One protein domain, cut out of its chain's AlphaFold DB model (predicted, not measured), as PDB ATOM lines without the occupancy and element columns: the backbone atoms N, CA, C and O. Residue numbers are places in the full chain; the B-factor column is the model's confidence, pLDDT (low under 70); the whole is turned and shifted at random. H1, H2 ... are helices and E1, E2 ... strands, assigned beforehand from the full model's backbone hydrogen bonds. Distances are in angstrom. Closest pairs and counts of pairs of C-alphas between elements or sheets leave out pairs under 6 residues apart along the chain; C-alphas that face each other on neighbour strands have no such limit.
ATOM      1  N   LYS A   2     149.013 178.582 159.139       60.44
ATOM      2  CA  LYS A   2     149.255 180.027 158.919       60.44
ATOM      3  C   LYS A   2     149.804 180.766 160.158       60.44
ATOM      4  O   LYS A   2     150.721 181.567 160.035       60.44
ATOM      5  N   TYR A   3     149.333 180.408 161.351       66.31
ATOM      6  CA  TYR A   3     149.705 181.057 162.621       66.31
ATOM      7  C   TYR A   3     151.170 180.828 163.024       66.31
ATOM      8  O   TYR A   3     151.801 181.722 163.571       66.31
ATOM      9  N   LYS A   4     151.745 179.659 162.686       69.50
ATOM     10  CA  LYS A   4     153.156 179.339 162.974       69.50
ATOM     11  C   LYS A   4     154.123 180.276 162.237       69.50
ATOM     12  O   LYS A   4     155.121 180.681 162.814       69.50
ATOM     13  N   LYS A   5     153.807 180.659 160.991       74.75
ATOM     14  CA  LYS A   5     154.627 181.600 160.203       74.75
ATOM     15  C   LYS A   5     154.568 183.025 160.766       74.75
ATOM     16  O   LYS A   5     155.584 183.704 160.802       74.75
ATOM     17  N   ILE A   6     153.396 183.445 161.250       79.06
ATOM     18  CA  ILE A   6     153.196 184.759 161.884       79.06
ATOM     19  C   ILE A   6     153.981 184.854 163.201       79.06
ATOM     20  O   ILE A   6     154.646 185.853 163.447       79.06
ATOM     21  N   LEU A   7     153.969 183.792 164.012       79.31
ATOM     22  CA  LEU A   7     154.688 183.738 165.291       79.31
ATOM     23  C   LEU A   7     156.214 183.841 165.115       79.31
ATOM     24  O   LEU A   7     156.871 184.539 165.881       79.31
ATOM     25  N   ILE A   8     156.758 183.207 164.070       80.94
ATOM     26  CA  ILE A   8     158.180 183.317 163.702       80.94
ATOM     27  C   ILE A   8     158.519 184.736 163.224       80.94
ATOM     28  O   ILE A   8     159.559 185.275 163.579       80.94
ATOM     29  N   LEU A   9     157.647 185.373 162.440       82.50
ATOM     30  CA  LEU A   9     157.894 186.737 161.968       82.50
ATOM     31  C   LEU A   9     157.940 187.738 163.136       82.50
ATOM     32  O   LEU A   9     158.821 188.594 163.187       82.50
ATOM     33  N   ILE A  10     157.029 187.592 164.103       83.88
ATOM     34  CA  ILE A  10     156.988 188.429 165.309       83.88
ATOM     35  C   ILE A  10     158.245 188.224 166.162       83.88
ATOM     36  O   ILE A  10     158.820 189.205 166.632       83.88
ATOM     37  N   SER A  11     158.707 186.981 166.340       80.31
ATOM     38  CA  SER A  11     159.917 186.723 167.128       80.31
ATOM     39  C   SER A  11     161.167 187.325 166.482       80.31
ATOM     40  O   SER A  11     161.984 187.915 167.186       80.31
ATOM     41  N   VAL A  12     161.290 187.270 165.151       81.50
ATOM     42  CA  VAL A  12     162.403 187.895 164.416       81.50
ATOM     43  C   VAL A  12     162.396 189.417 164.582       81.50
ATOM     44  O   VAL A  12     163.436 190.002 164.881       81.50
ATOM     45  N   ILE A  13     161.232 190.064 164.459       84.56
ATOM     46  CA  ILE A  13     161.102 191.518 164.661       84.56
ATOM     47  C   ILE A  13     161.503 191.908 166.089       84.56
ATOM     48  O   ILE A  13     162.242 192.874 166.278       84.56
ATOM     49  N   LEU A  14     161.077 191.134 167.092       77.81
ATOM     50  CA  LEU A  14     161.419 191.390 168.489       77.81
ATOM     51  C   LEU A  14     162.938 191.332 168.721       77.81
ATOM     52  O   LEU A  14     163.494 192.210 169.379       77.81
ATOM     53  N   VAL A  15     163.620 190.338 168.140       76.19
ATOM     54  CA  VAL A  15     165.083 190.190 168.239       76.19
ATOM     55  C   VAL A  15     165.808 191.366 167.582       76.19
ATOM     56  O   VAL A  15     166.770 191.877 168.154       76.19
ATOM     57  N   ILE A  16     165.332 191.844 166.426       76.06
ATOM     58  CA  ILE A  16     165.917 193.005 165.736       76.06
ATOM     59  C   ILE A  16     165.779 194.274 166.591       76.06
ATOM     60  O   ILE A  16     166.758 194.998 166.782       76.06
ATOM     61  N   ILE A  17     164.589 194.528 167.147       72.50
ATOM     62  CA  ILE A  17     164.326 195.707 167.987       72.50
ATOM     63  C   ILE A  17     165.185 195.671 169.256       72.50
ATOM     64  O   ILE A  17     165.824 196.668 169.603       72.50
ATOM     65  N   LEU A  18     165.239 194.516 169.930       71.88
ATOM     66  CA  LEU A  18     166.068 194.332 171.121       71.88
ATOM     67  C   LEU A  18     167.551 194.527 170.790       71.88
ATOM     68  O   LEU A  18     168.233 195.280 171.484       71.88
ATOM     69  N   GLY A  19     168.042 193.923 169.704       67.19
ATOM     70  CA  GLY A  19     169.430 194.056 169.259       67.19
ATOM     71  C   GLY A  19     169.833 195.506 168.978       67.19
ATOM     72  O   GLY A  19     170.886 195.956 169.436       67.19
ATOM     73  N   PHE A  20     168.970 196.272 168.305       69.12
ATOM     74  CA  PHE A  20     169.209 197.694 168.050       69.12
ATOM     75  C   PHE A  20     169.267 198.512 169.350       69.12
ATOM     76  O   PHE A  20     170.168 199.335 169.538       69.12
ATOM     77  N   HIS A  21     168.352 198.247 170.287       71.25
ATOM     78  CA  HIS A  21     168.339 198.911 171.589       71.25
ATOM     79  C   HIS A  21     169.609 198.610 172.408       71.25
ATOM     80  O   HIS A  21     170.202 199.523 172.989       71.25
ATOM     81  N   PHE A  22     170.072 197.354 172.412       71.19
ATOM     82  CA  PHE A  22     171.316 196.958 173.084       71.19
ATOM     83  C   PHE A  22     172.549 197.629 172.474       71.19
ATOM     84  O   PHE A  22     173.389 198.139 173.219       71.19
ATOM     85  N   SER A  23     172.645 197.687 171.141       75.88
ATOM     86  CA  SER A  23     173.753 198.353 170.445       75.88
ATOM     87  C   SER A  23     173.843 199.838 170.816       75.88
ATOM     88  O   SER A  23     174.905 200.317 171.224       75.88
ATOM     89  N   LYS A  24     172.709 200.553 170.784       82.44
ATOM     90  CA  LYS A  24     172.657 201.975 171.149       82.44
ATOM     91  C   LYS A  24     173.034 202.208 172.616       82.44
ATOM     92  O   LYS A  24     173.835 203.092 172.909       82.44
ATOM     93  N   SER A  25     172.492 201.398 173.525       84.44
ATOM     94  CA  SER A  25     172.795 201.464 174.961       84.44
ATOM     95  C   SER A  25     174.286 201.241 175.244       84.44
ATOM     96  O   SER A  25     174.905 202.015 175.973       84.44
ATOM     97  N   SER A  26     174.895 200.240 174.597       87.12
ATOM     98  CA  SER A  26     176.329 199.950 174.716       87.12
ATOM     99  C   SER A  26     177.195 201.130 174.264       87.12
ATOM    100  O   SER A  26     178.140 201.516 174.951       87.12
ATOM    101  N   LYS A  27     176.824 201.766 173.149       91.31
ATOM    102  CA  LYS A  27     177.543 202.923 172.613       91.31
ATOM    103  C   LYS A  27     177.475 204.138 173.540       91.31
ATOM    104  O   LYS A  27     178.502 204.733 173.847       91.31
ATOM    105  N   ILE A  28     176.282 204.457 174.044       93.94
ATOM    106  CA  ILE A  28     176.076 205.551 175.008       93.94
ATOM    107  C   ILE A  28     176.881 205.297 176.290       93.94
ATOM    108  O   ILE A  28     177.549 206.201 176.789       93.94
ATOM    109  N   LYS A  29     176.869 204.053 176.791       93.38
ATOM    110  CA  LYS A  29     177.668 203.637 177.950       93.38
ATOM    111  C   LYS A  29     179.162 203.856 177.723       93.38
ATOM    112  O   LYS A  29     179.841 204.318 178.635       93.38
ATOM    113  N   ALA A  30     179.671 203.501 176.544       92.94
ATOM    114  CA  ALA A  30     181.084 203.639 176.212       92.94
ATOM    115  C   ALA A  30     181.514 205.112 176.174       92.94
ATOM    116  O   ALA A  30     182.505 205.461 176.808       92.94
ATOM    117  N   VAL A  31     180.732 205.973 175.513       94.75
ATOM    118  CA  VAL A  31     180.988 207.424 175.440       94.75
ATOM    119  C   VAL A  31     181.027 208.051 176.836       94.75
ATOM    120  O   VAL A  31     181.955 208.791 177.165       94.75
ATOM    121  N   ALA A  32     180.044 207.729 177.682       94.81
ATOM    122  CA  ALA A  32     180.008 208.238 179.049       94.81
ATOM    123  C   ALA A  32     181.189 207.721 179.887       94.81
ATOM    124  O   ALA A  32     181.852 208.511 180.548       94.81
ATOM    125  N   TYR A  33     181.512 206.426 179.800       93.50
ATOM    126  CA  TYR A  33     182.600 205.821 180.574       93.50
ATOM    127  C   TYR A  33     183.979 206.367 180.183       93.50
ATOM    128  O   TYR A  33     184.821 206.600 181.043       93.50
ATOM    129  N   GLN A  34     184.212 206.606 178.889       93.94
ATOM    130  CA  GLN A  34     185.450 207.223 178.400       93.94
ATOM    131  C   GLN A  34     185.621 208.669 178.877       93.94
ATOM    132  O   GLN A  34     186.746 209.152 178.944       93.94
ATOM    133  N   SER A  35     184.516 209.340 179.205       92.75
ATOM    134  CA  SER A  35     184.520 210.724 179.680       92.75
ATOM    135  C   SER A  35     184.698 210.852 181.194       92.75
ATOM    136  O   SER A  35     184.844 211.977 181.670       92.75
ATOM    137  N   LEU A  36     184.672 209.738 181.934       91.88
ATOM    138  CA  LEU A  36     185.024 209.708 183.350       91.88
ATOM    139  C   LEU A  36     186.521 209.994 183.512       91.88
ATOM    140  O   LEU A  36     187.356 209.506 182.746       91.88
ATOM    141  N   THR A  37     186.861 210.749 184.545       92.62
ATOM    142  CA  THR A  37     188.223 210.869 185.065       92.62
ATOM    143  C   THR A  37     188.702 209.532 185.635       92.62
ATOM    144  O   THR A  37     187.900 208.656 185.955       92.62
ATOM    145  N   GLU A  38     190.016 209.360 185.785       92.88
ATOM    146  CA  GLU A  38     190.583 208.135 186.373       92.88
ATOM    147  C   GLU A  38     190.056 207.885 187.796       92.88
ATOM    148  O   GLU A  38     189.654 206.771 188.111       92.88
ATOM    149  N   TYR A  39     189.925 208.940 188.607       90.25
ATOM    150  CA  TYR A  39     189.331 208.839 189.942       90.25
ATOM    151  C   TYR A  39     187.882 208.333 189.902       90.25
ATOM    152  O   TYR A  39     187.521 207.415 190.633       90.25
ATOM    153  N   GLU A  40     187.053 208.892 189.016       91.56
ATOM    154  CA  GLU A  40     185.668 208.437 188.867       91.56
ATOM    155  C   GLU A  40     185.610 206.982 188.378       91.56
ATOM    156  O   GLU A  40     184.766 206.219 188.838       91.56
ATOM    157  N   LYS A  41     186.505 206.560 187.471       92.31
ATOM    158  CA  LYS A  41     186.563 205.165 186.996       92.31
ATOM    159  C   LYS A  41     186.882 204.177 188.114       92.31
ATOM    160  O   LYS A  41     186.334 203.072 188.088       92.31
ATOM    161  N   ASP A  42     187.733 204.566 189.056       92.25
ATOM    162  CA  ASP A  42     188.098 203.741 190.209       92.25
ATOM    163  C   ASP A  42     186.970 203.681 191.251       92.25
ATOM    164  O   ASP A  42     186.746 202.641 191.875       92.25
ATOM    165  N   ASP A  43     186.218 204.773 191.407       91.94
ATOM    166  CA  ASP A  43     185.144 204.893 192.395       91.94
ATOM    167  C   ASP A  43     183.803 204.296 191.927       91.94
ATOM    168  O   ASP A  43     182.991 203.873 192.747       91.94
ATOM    169  N   VAL A  44     183.530 204.185 190.621       92.50
ATOM    170  CA  VAL A  44     182.262 203.589 190.159       92.50
ATOM    171  C   VAL A  44     182.159 202.094 190.483       92.50
ATOM    172  O   VAL A  44     183.068 201.294 190.256       92.50
ATOM    173  N   ILE A  45     180.991 201.660 190.964       89.50
ATOM    174  CA  ILE A  45     180.681 200.239 191.141       89.50
ATOM    175  C   ILE A  45     180.586 199.586 189.757       89.50
ATOM    176  O   ILE A  45     179.789 199.975 188.898       89.50
ATOM    177  N   LYS A  46     181.364 198.527 189.531       84.06
ATOM    178  CA  LYS A  46     181.326 197.793 188.262       84.06
ATOM    179  C   LYS A  46     179.902 197.302 187.964       84.06
ATOM    180  O   LYS A  46     179.248 196.695 188.804       84.06
ATOM    181  N   ASN A  47     179.440 197.533 186.735       82.50
ATOM    182  CA  ASN A  47     178.098 197.180 186.244       82.50
ATOM    183  C   ASN A  47     176.913 197.942 186.875       82.50
ATOM    184  O   ASN A  47     175.772 197.620 186.554       82.50
ATOM    185  N   SER A  48     177.138 198.988 187.677       86.19
ATOM    186  CA  SER A  48     176.074 199.786 188.313       86.19
ATOM    187  C   SER A  48     175.507 200.917 187.436       86.19
ATOM    188  O   SER A  48     175.044 201.937 187.943       86.19
ATOM    189  N   VAL A  49     175.542 200.768 186.110       91.75
ATOM    190  CA  VAL A  49     175.152 201.848 185.194       91.75
ATOM    191  C   VAL A  49     173.663 201.800 184.863       91.75
ATOM    192  O   VAL A  49     173.125 200.748 184.517       91.75
ATOM    193  N   SER A  50     173.004 202.956 184.899       93.06
ATOM    194  CA  SER A  50     171.656 203.125 184.355       93.06
ATOM    195  C   SER A  50     171.654 204.170 183.247       93.06
ATOM    196  O   SER A  50     172.311 205.201 183.360       93.06
ATOM    197  N   ILE A  51     170.933 203.887 182.161       94.50
ATOM    198  CA  ILE A  51     170.829 204.771 180.997       94.50
ATOM    199  C   ILE A  51     169.357 205.088 180.783       94.50
ATOM    200  O   ILE A  51     168.540 204.172 180.671       94.50
ATOM    201  N   LYS A  52     169.009 206.373 180.724       93.88
ATOM    202  CA  LYS A  52     167.637 206.831 180.479       93.88
ATOM    203  C   LYS A  52     167.625 207.887 179.387       93.88
ATOM    204  O   LYS A  52     168.445 208.797 179.396       93.88
ATOM    205  N   LYS A  53     166.681 207.782 178.452       93.75
ATOM    206  CA  LYS A  53     166.405 208.877 177.515       93.75
ATOM    207  C   LYS A  53     165.726 210.011 178.286       93.75
ATOM    208  O   LYS A  53     164.820 209.741 179.072       93.75
ATOM    209  N   ILE A  54     166.161 211.245 178.066       93.88
ATOM    210  CA  ILE A  54     165.579 212.442 178.684       93.88
ATOM    211  C   ILE A  54     165.232 213.460 177.596       93.88
ATOM    212  O   ILE A  54     165.807 213.428 176.514       93.88
ATOM    213  N   ASN A  55     164.284 214.351 177.884       92.44
ATOM    214  CA  ASN A  55     163.799 215.337 176.910       92.44
ATOM    215  C   ASN A  55     164.485 216.702 177.051       92.44
ATOM    216  O   ASN A  55     164.387 217.537 176.158       92.44
ATOM    217  N   SER A  56     165.149 216.941 178.180       92.44
ATOM    218  CA  SER A  56     165.870 218.175 178.468       92.44
ATOM    219  C   SER A  56     166.933 217.931 179.533       92.44
ATOM    220  O   SER A  56     166.825 217.003 180.342       92.44
ATOM    221  N   LEU A  57     167.962 218.778 179.530       92.06
ATOM    222  CA  LEU A  57     168.927 218.841 180.619       92.06
ATOM    223  C   LEU A  57     168.271 219.400 181.891       92.06
ATOM    224  O   LEU A  57     167.461 220.326 181.801       92.06
ATOM    225  N   PRO A  58     168.629 218.888 183.080       90.94
ATOM    226  CA  PRO A  58     168.256 219.530 184.335       90.94
ATOM    227  C   PRO A  58     168.904 220.913 184.448       90.94
ATOM    228  O   PRO A  58     170.027 221.114 183.991       90.94
ATOM    229  N   SER A  59     168.234 221.851 185.118       89.81
ATOM    230  CA  SER A  59     168.723 223.229 185.282       89.81
ATOM    231  C   SER A  59     170.025 223.341 186.079       89.81
ATOM    232  O   SER A  59     170.752 224.314 185.925       89.81
ATOM    233  N   ASN A  60     170.335 222.353 186.920       90.69
ATOM    234  CA  ASN A  60     171.575 222.279 187.690       90.69
ATOM    235  C   ASN A  60     172.700 221.512 186.970       90.69
ATOM    236  O   ASN A  60     173.722 221.218 187.589       90.69
ATOM    237  N   ALA A  61     172.522 221.149 185.697       91.44
ATOM    238  CA  ALA A  61     173.578 220.518 184.920       91.44
ATOM    239  C   ALA A  61     174.678 221.516 184.557       91.44
ATOM    240  O   ALA A  61     174.414 222.615 184.079       91.44
ATOM    241  N   THR A  62     175.929 221.093 184.726       93.12
ATOM    242  CA  THR A  62     177.071 221.797 184.144       93.12
ATOM    243  C   THR A  62     177.167 221.407 182.675       93.12
ATOM    244  O   THR A  62     177.475 220.255 182.352       93.12
ATOM    245  N   ILE A  63     176.868 222.356 181.788       92.50
ATOM    246  CA  ILE A  63     176.888 222.166 180.336       92.50
ATOM    247  C   ILE A  63     178.338 222.250 179.843       92.50
ATOM    248  O   ILE A  63     179.062 223.184 180.174       92.50
ATOM    249  N   LYS A  64     178.768 221.243 179.078       88.75
ATOM    250  CA  LYS A  64     180.094 221.167 178.435       88.75
ATOM    251  C   LYS A  64     180.039 221.495 176.942       88.75
ATOM    252  O   LYS A  64     181.063 221.824 176.354       88.75
ATOM    253  N   ASP A  65     178.869 221.353 176.328       87.56
ATOM    254  CA  ASP A  65     178.623 221.647 174.919       87.56
ATOM    255  C   ASP A  65     177.180 222.136 174.768       87.56
ATOM    256  O   ASP A  65     176.257 221.414 175.142       87.56
ATOM    257  N   GLU A  66     176.993 223.357 174.266       86.69
ATOM    258  CA  GLU A  66     175.674 223.962 174.034       86.69
ATOM    259  C   GLU A  66     175.066 223.539 172.692       86.69
ATOM    260  O   GLU A  66     173.849 223.597 172.505       86.69
ATOM    261  N   GLU A  67     175.884 223.046 171.763       87.69
ATOM    262  CA  GLU A  67     175.411 222.533 170.489       87.69
ATOM    263  C   GLU A  67     174.938 221.085 170.660       87.69
ATOM    264  O   GLU A  67     175.565 220.142 170.179       87.69
ATOM    265  N   TYR A  68     173.810 220.859 171.327       86.62
ATOM    266  CA  TYR A  68     173.239 219.517 171.480       86.62
ATOM    267  C   TYR A  68     171.778 219.452 171.042       86.62
ATOM    268  O   TYR A  68     171.057 220.447 171.016       86.62
ATOM    269  N   SER A  69     171.331 218.250 170.671       84.69
ATOM    270  CA  SER A  69     169.933 218.000 170.315       84.69
ATOM    271  C   SER A  69     169.207 217.264 171.438       84.69
ATOM    272  O   SER A  69     169.601 216.166 171.838       84.69
ATOM    273  N   ASN A  70     168.081 217.825 171.890       86.19
ATOM    274  CA  ASN A  70     167.204 217.186 172.878       86.19
ATOM    275  C   ASN A  70     166.645 215.832 172.397       86.19
ATOM    276  O   ASN A  70     166.404 214.939 173.206       86.19
ATOM    277  N   ASP A  71     166.504 215.624 171.083       89.12
ATOM    278  CA  ASP A  71     165.913 214.400 170.519       89.12
ATOM    279  C   ASP A  71     166.739 213.138 170.805       89.12
ATOM    280  O   ASP A  71     166.213 212.014 170.810       89.12
ATOM    281  N   ASN A  72     168.042 213.321 171.034       90.56
ATOM    282  CA  ASN A  72     169.031 212.258 171.180       90.56
ATOM    283  C   ASN A  72     169.745 212.299 172.529       90.56
ATOM    284  O   ASN A  72     170.827 211.721 172.645       90.56
ATOM    285  N   LEU A  73     169.126 212.933 173.526       94.25
ATOM    286  CA  LEU A  73     169.702 213.171 174.838       94.25
ATOM    287  C   LEU A  73     169.438 212.009 175.811       94.25
ATOM    288  O   LEU A  73     168.311 211.529 175.973       94.25
ATOM    289  N   TYR A  74     170.497 211.551 176.475       95.62
ATOM    290  CA  TYR A  74     170.454 210.461 177.449       95.62
ATOM    291  C   TYR A  74     171.174 210.857 178.733       95.62
ATOM    292  O   TYR A  74     172.240 211.463 178.674       95.62
ATOM    293  N   SER A  75     170.631 210.470 179.887       95.69
ATOM    294  CA  SER A  75     171.364 210.449 181.149       95.69
ATOM    295  C   SER A  75     171.986 209.077 181.377       95.69
ATOM    296  O   SER A  75     171.350 208.041 181.165       95.69
ATOM    297  N   VAL A  76     173.237 209.081 181.820       96.06
ATOM    298  CA  VAL A  76     174.003 207.908 182.224       96.06
ATOM    299  C   VAL A  76     174.409 208.115 183.674       96.06
ATOM    300  O   VAL A  76     175.168 209.029 183.980       96.06
ATOM    301  N   THR A  77     173.869 207.297 184.569       95.12
ATOM    302  CA  THR A  77     174.147 207.372 186.006       95.12
ATOM    303  C   THR A  77     174.997 206.184 186.419       95.12
ATOM    304  O   THR A  77     174.594 205.041 186.181       95.12
ATOM    305  N   TYR A  78     176.135 206.457 187.050       93.06
ATOM    306  CA  TYR A  78     176.998 205.462 187.673       93.06
ATOM    307  C   TYR A  78     176.900 205.575 189.189       93.06
ATOM    308  O   TYR A  78     177.047 206.670 189.729       93.06
ATOM    309  N   LYS A  79     176.685 204.444 189.869       91.94
ATOM    310  CA  LYS A  79     176.763 204.409 191.333       91.94
ATOM    311  C   LYS A  79     178.207 204.350 191.794       91.94
ATOM    312  O   LYS A  79     178.991 203.606 191.199       91.94
ATOM    313  N   THR A  80     178.515 205.057 192.868       90.50
ATOM    314  CA  THR A  80     179.846 205.146 193.481       90.50
ATOM    315  C   THR A  80     180.012 204.137 194.620       90.50
ATOM    316  O   THR A  80     179.036 203.671 195.213       90.50
ATOM    317  N   GLN A  81     181.254 203.740 194.895       89.62
ATOM    318  CA  GLN A  81     181.621 202.847 195.997       89.62
ATOM    319  C   GLN A  81     181.776 203.618 197.308       89.62
ATOM    320  O   GLN A  81     181.456 203.102 198.376       89.62
ATOM    321  N   SER A  82     182.257 204.857 197.223       83.94
ATOM    322  CA  SER A  82     182.596 205.714 198.362       83.94
ATOM    323  C   SER A  82     181.397 206.234 199.174       83.94
ATOM    324  O   SER A  82     181.593 207.037 200.086       83.94
ATOM    325  N   ASN A  83     180.163 205.800 198.873       70.56
ATOM    326  CA  ASN A  83     178.912 206.412 199.351       70.56
ATOM    327  C   ASN A  83     178.835 207.926 199.070       70.56
ATOM    328  O   ASN A  83     178.044 208.631 199.700       70.56
ATOM    329  N   GLN A  84     179.658 208.423 198.143       74.12
ATOM    330  CA  GLN A  84     179.500 209.747 197.564       74.12
ATOM    331  C   GLN A  84     178.308 209.751 196.611       74.12
ATOM    332  O   GLN A  84     177.631 208.747 196.385       74.12
ATOM    333  N   GLU A  85     178.032 210.907 196.048       85.31
ATOM    334  CA  GLU A  85     176.910 211.089 195.157       85.31
ATOM    335  C   GLU A  85     177.146 210.396 193.804       85.31
ATOM    336  O   GLU A  85     178.271 210.319 193.312       85.31
ATOM    337  N   ASP A  86     176.077 209.889 193.183       90.94
ATOM    338  CA  ASP A  86     176.171 209.223 191.880       90.94
ATOM    339  C   ASP A  86     176.711 210.180 190.799       90.94
ATOM    340  O   ASP A  86     176.222 211.306 190.638       90.94
ATOM    341  N   TYR A  87     177.621 209.687 189.958       91.75
ATOM    342  CA  TYR A  87     178.074 210.423 188.781       91.75
ATOM    343  C   TYR A  87     177.009 210.373 187.683       91.75
ATOM    344  O   TYR A  87     176.661 209.296 187.184       91.75
ATOM    345  N   VAL A  88     176.501 211.536 187.268       94.88
ATOM    346  CA  VAL A  88     175.500 211.645 186.198       94.88
ATOM    347  C   VAL A  88     176.082 212.383 185.000       94.88
ATOM    348  O   VAL A  88     176.391 213.569 185.067       94.88
ATOM    349  N   TYR A  89     176.170 211.686 183.873       95.69
ATOM    350  CA  TYR A  89     176.672 212.203 182.604       95.69
ATOM    351  C   TYR A  89     175.535 212.306 181.589       95.69
ATOM    352  O   TYR A  89     174.706 211.403 181.482       95.69
ATOM    353  N   PHE A  90     175.499 213.390 180.818       95.62
ATOM    354  CA  PHE A  90     174.529 213.586 179.742       95.62
ATOM    355  C   PHE A  90     175.195 213.409 178.389       95.62
ATOM    356  O   PHE A  90     176.210 214.043 178.111       95.62
ATOM    357  N   VAL A  91     174.617 212.557 177.546       96.00
ATOM    358  CA  VAL A  91     175.182 212.159 176.253       96.00
ATOM    359  C   VAL A  91     174.214 212.518 175.134       96.00
ATOM    360  O   VAL A  91     173.057 212.091 175.155       96.00
ATOM    361  N   ASP A  92     174.705 213.237 174.125       94.38
ATOM    362  CA  ASP A  92     174.053 213.305 172.818       94.38
ATOM    363  C   ASP A  92     174.456 212.053 172.030       94.38
ATOM    364  O   ASP A  92     175.589 211.905 171.575       94.38
ATOM    365  N   SER A  93     173.519 211.116 171.888       92.06
ATOM    366  CA  SER A  93     173.771 209.834 171.218       92.06
ATOM    367  C   SER A  93     173.965 209.939 169.702       92.06
ATOM    368  O   SER A  93     174.446 208.981 169.105       92.06
ATOM    369  N   LYS A  94     173.585 211.062 169.076       90.94
ATOM    370  CA  LYS A  94     173.799 211.309 167.642       90.94
ATOM    371  C   LYS A  94     175.185 211.895 167.396       90.94
ATOM    372  O   LYS A  94     175.824 211.522 166.419       90.94
ATOM    373  N   LYS A  95     175.632 212.803 168.270       91.56
ATOM    374  CA  LYS A  95     176.985 213.386 168.230       91.56
ATOM    375  C   LYS A  95     178.043 212.519 168.915       91.56
ATOM    376  O   LYS A  95     179.227 212.781 168.755       91.56
ATOM    377  N   GLU A  96     177.615 211.512 169.675       92.00
ATOM    378  CA  GLU A  96     178.480 210.590 170.424       92.00
ATOM    379  C   GLU A  96     179.388 211.319 171.414       92.00
ATOM    380  O   GLU A  96     180.554 210.979 171.596       92.00
ATOM    381  N   LYS A  97     178.829 212.337 172.072       93.25
ATOM    382  CA  LYS A  97     179.571 213.250 172.939       93.25
ATOM    383  C   LYS A  97     178.848 213.453 174.263       93.25
ATOM    384  O   LYS A  97     177.617 213.498 174.307       93.25
ATOM    385  N   VAL A  98     179.619 213.601 175.340       94.31
ATOM    386  CA  VAL A  98     179.101 214.099 176.618       94.31
ATOM    387  C   VAL A  98     178.894 215.606 176.518       94.31
ATOM    388  O   VAL A  98     179.838 216.351 176.271       94.31
ATOM    389  N   ILE A  99     177.659 216.043 176.736       95.44
ATOM    390  CA  ILE A  99     177.228 217.441 176.598       95.44
ATOM    391  C   ILE A  99     177.030 218.121 177.956       95.44
ATOM    392  O   ILE A  99     176.984 219.344 178.039       95.44
ATOM    393  N   GLY A 100     176.986 217.353 179.046       93.50
ATOM    394  CA  GLY A 100     176.943 217.911 180.392       93.50
ATOM    395  C   GLY A 100     177.122 216.869 181.485       93.50
ATOM    396  O   GLY A 100     177.138 215.666 181.219       93.50
ATOM    397  N   VAL A 101     177.239 217.341 182.722       94.06
ATOM    398  CA  VAL A 101     177.362 216.502 183.921       94.06
ATOM    399  C   VAL A 101     176.578 217.091 185.092       94.06
ATOM    400  O   VAL A 101     176.381 218.302 185.175       94.06
ATOM    401  N   ILE A 102     176.150 216.230 186.009       90.56
ATOM    402  CA  ILE A 102     175.700 216.596 187.352       90.56
ATOM    403  C   ILE A 102     176.478 215.737 188.338       90.56
ATOM    404  O   ILE A 102     176.419 214.509 188.278       90.56
ATOM    405  N   MET A 103     177.144 216.403 189.274       72.81
ATOM    406  CA  MET A 103     177.434 215.814 190.575       72.81
ATOM    407  C   MET A 103     176.176 216.064 191.405       72.81
ATOM    408  O   MET A 103     175.813 217.222 191.641       72.81
ATOM    409  N   ARG A 104     175.401 215.015 191.700       63.59
ATOM    410  CA  ARG A 104     174.250 215.181 192.610       63.59
ATOM    411  C   ARG A 104     174.806 215.607 193.963       63.59
ATOM    412  O   ARG A 104     175.837 215.084 194.238       63.59
TER     413      ARG A 104
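What this domain is: This is residues 2 to 104 of the 105 residues of an uncharacterized protein of Bacillus sp. OV186 (UniProt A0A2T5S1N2). A strongly twisted four-strand sheet, with residues 25 to 34 of the long helix H1 packed on one face, makes a compact body; residues 2 to 23 of H1 stick out as an arm. The 103 printed residues hold H1 H2 E1 E2 E3 E4, mixed helices and strands, in two layers, the helices on one face. E1 E2 E3 E4 is a meander, each strand the antiparallel neighbour of the one before. The whole is loose, radius of gyration of the C-alphas 16.9 A, spanning 57 by 32 by 20 A.

Where its parts are: E1, residues 44 to 53, 21.0 A, bends by 85 degrees at residue 47. E2 is residues 73 to 80, 22.7 A; E3 87 to 92, 16.7 A; E4 97 to 103, 17.9 A, ending at C-alpha (177.434, 215.814, 190.575). H1, residues 2 to 34, 49.3 A, begins at C-alpha (149.255, 180.027, 158.919); H2 is 38 to 43, 8.7 A.

How they stand to each other: Hairpin pairs within hydrogen-bond range include N 50 and O 77, 2.9 A, in E1 and E2; N 76 and O 89, 2.8 A, in E2 and E3; N 90 and O 100, 2.8 A, in E3 and E4. H1 is on the sheet; its closest C-alphas to E3 are Ala 32 and Tyr 89, 6.3 A. H2 is on it too, with Asp 43 and Thr 80 of E2 the closest C-alphas, 5.4 A. In H1 and H2 every O i to N i+4 pair is within range.

The domain as a whole: The C-alphas farthest apart, Lys 2 and Tyr 39, are 58.3 A apart. The printed part has no cut; the link E1 to E2 is long, 19 residues. pLDDT is under 70 at residues 2 to 4, 19 to 20 and 104.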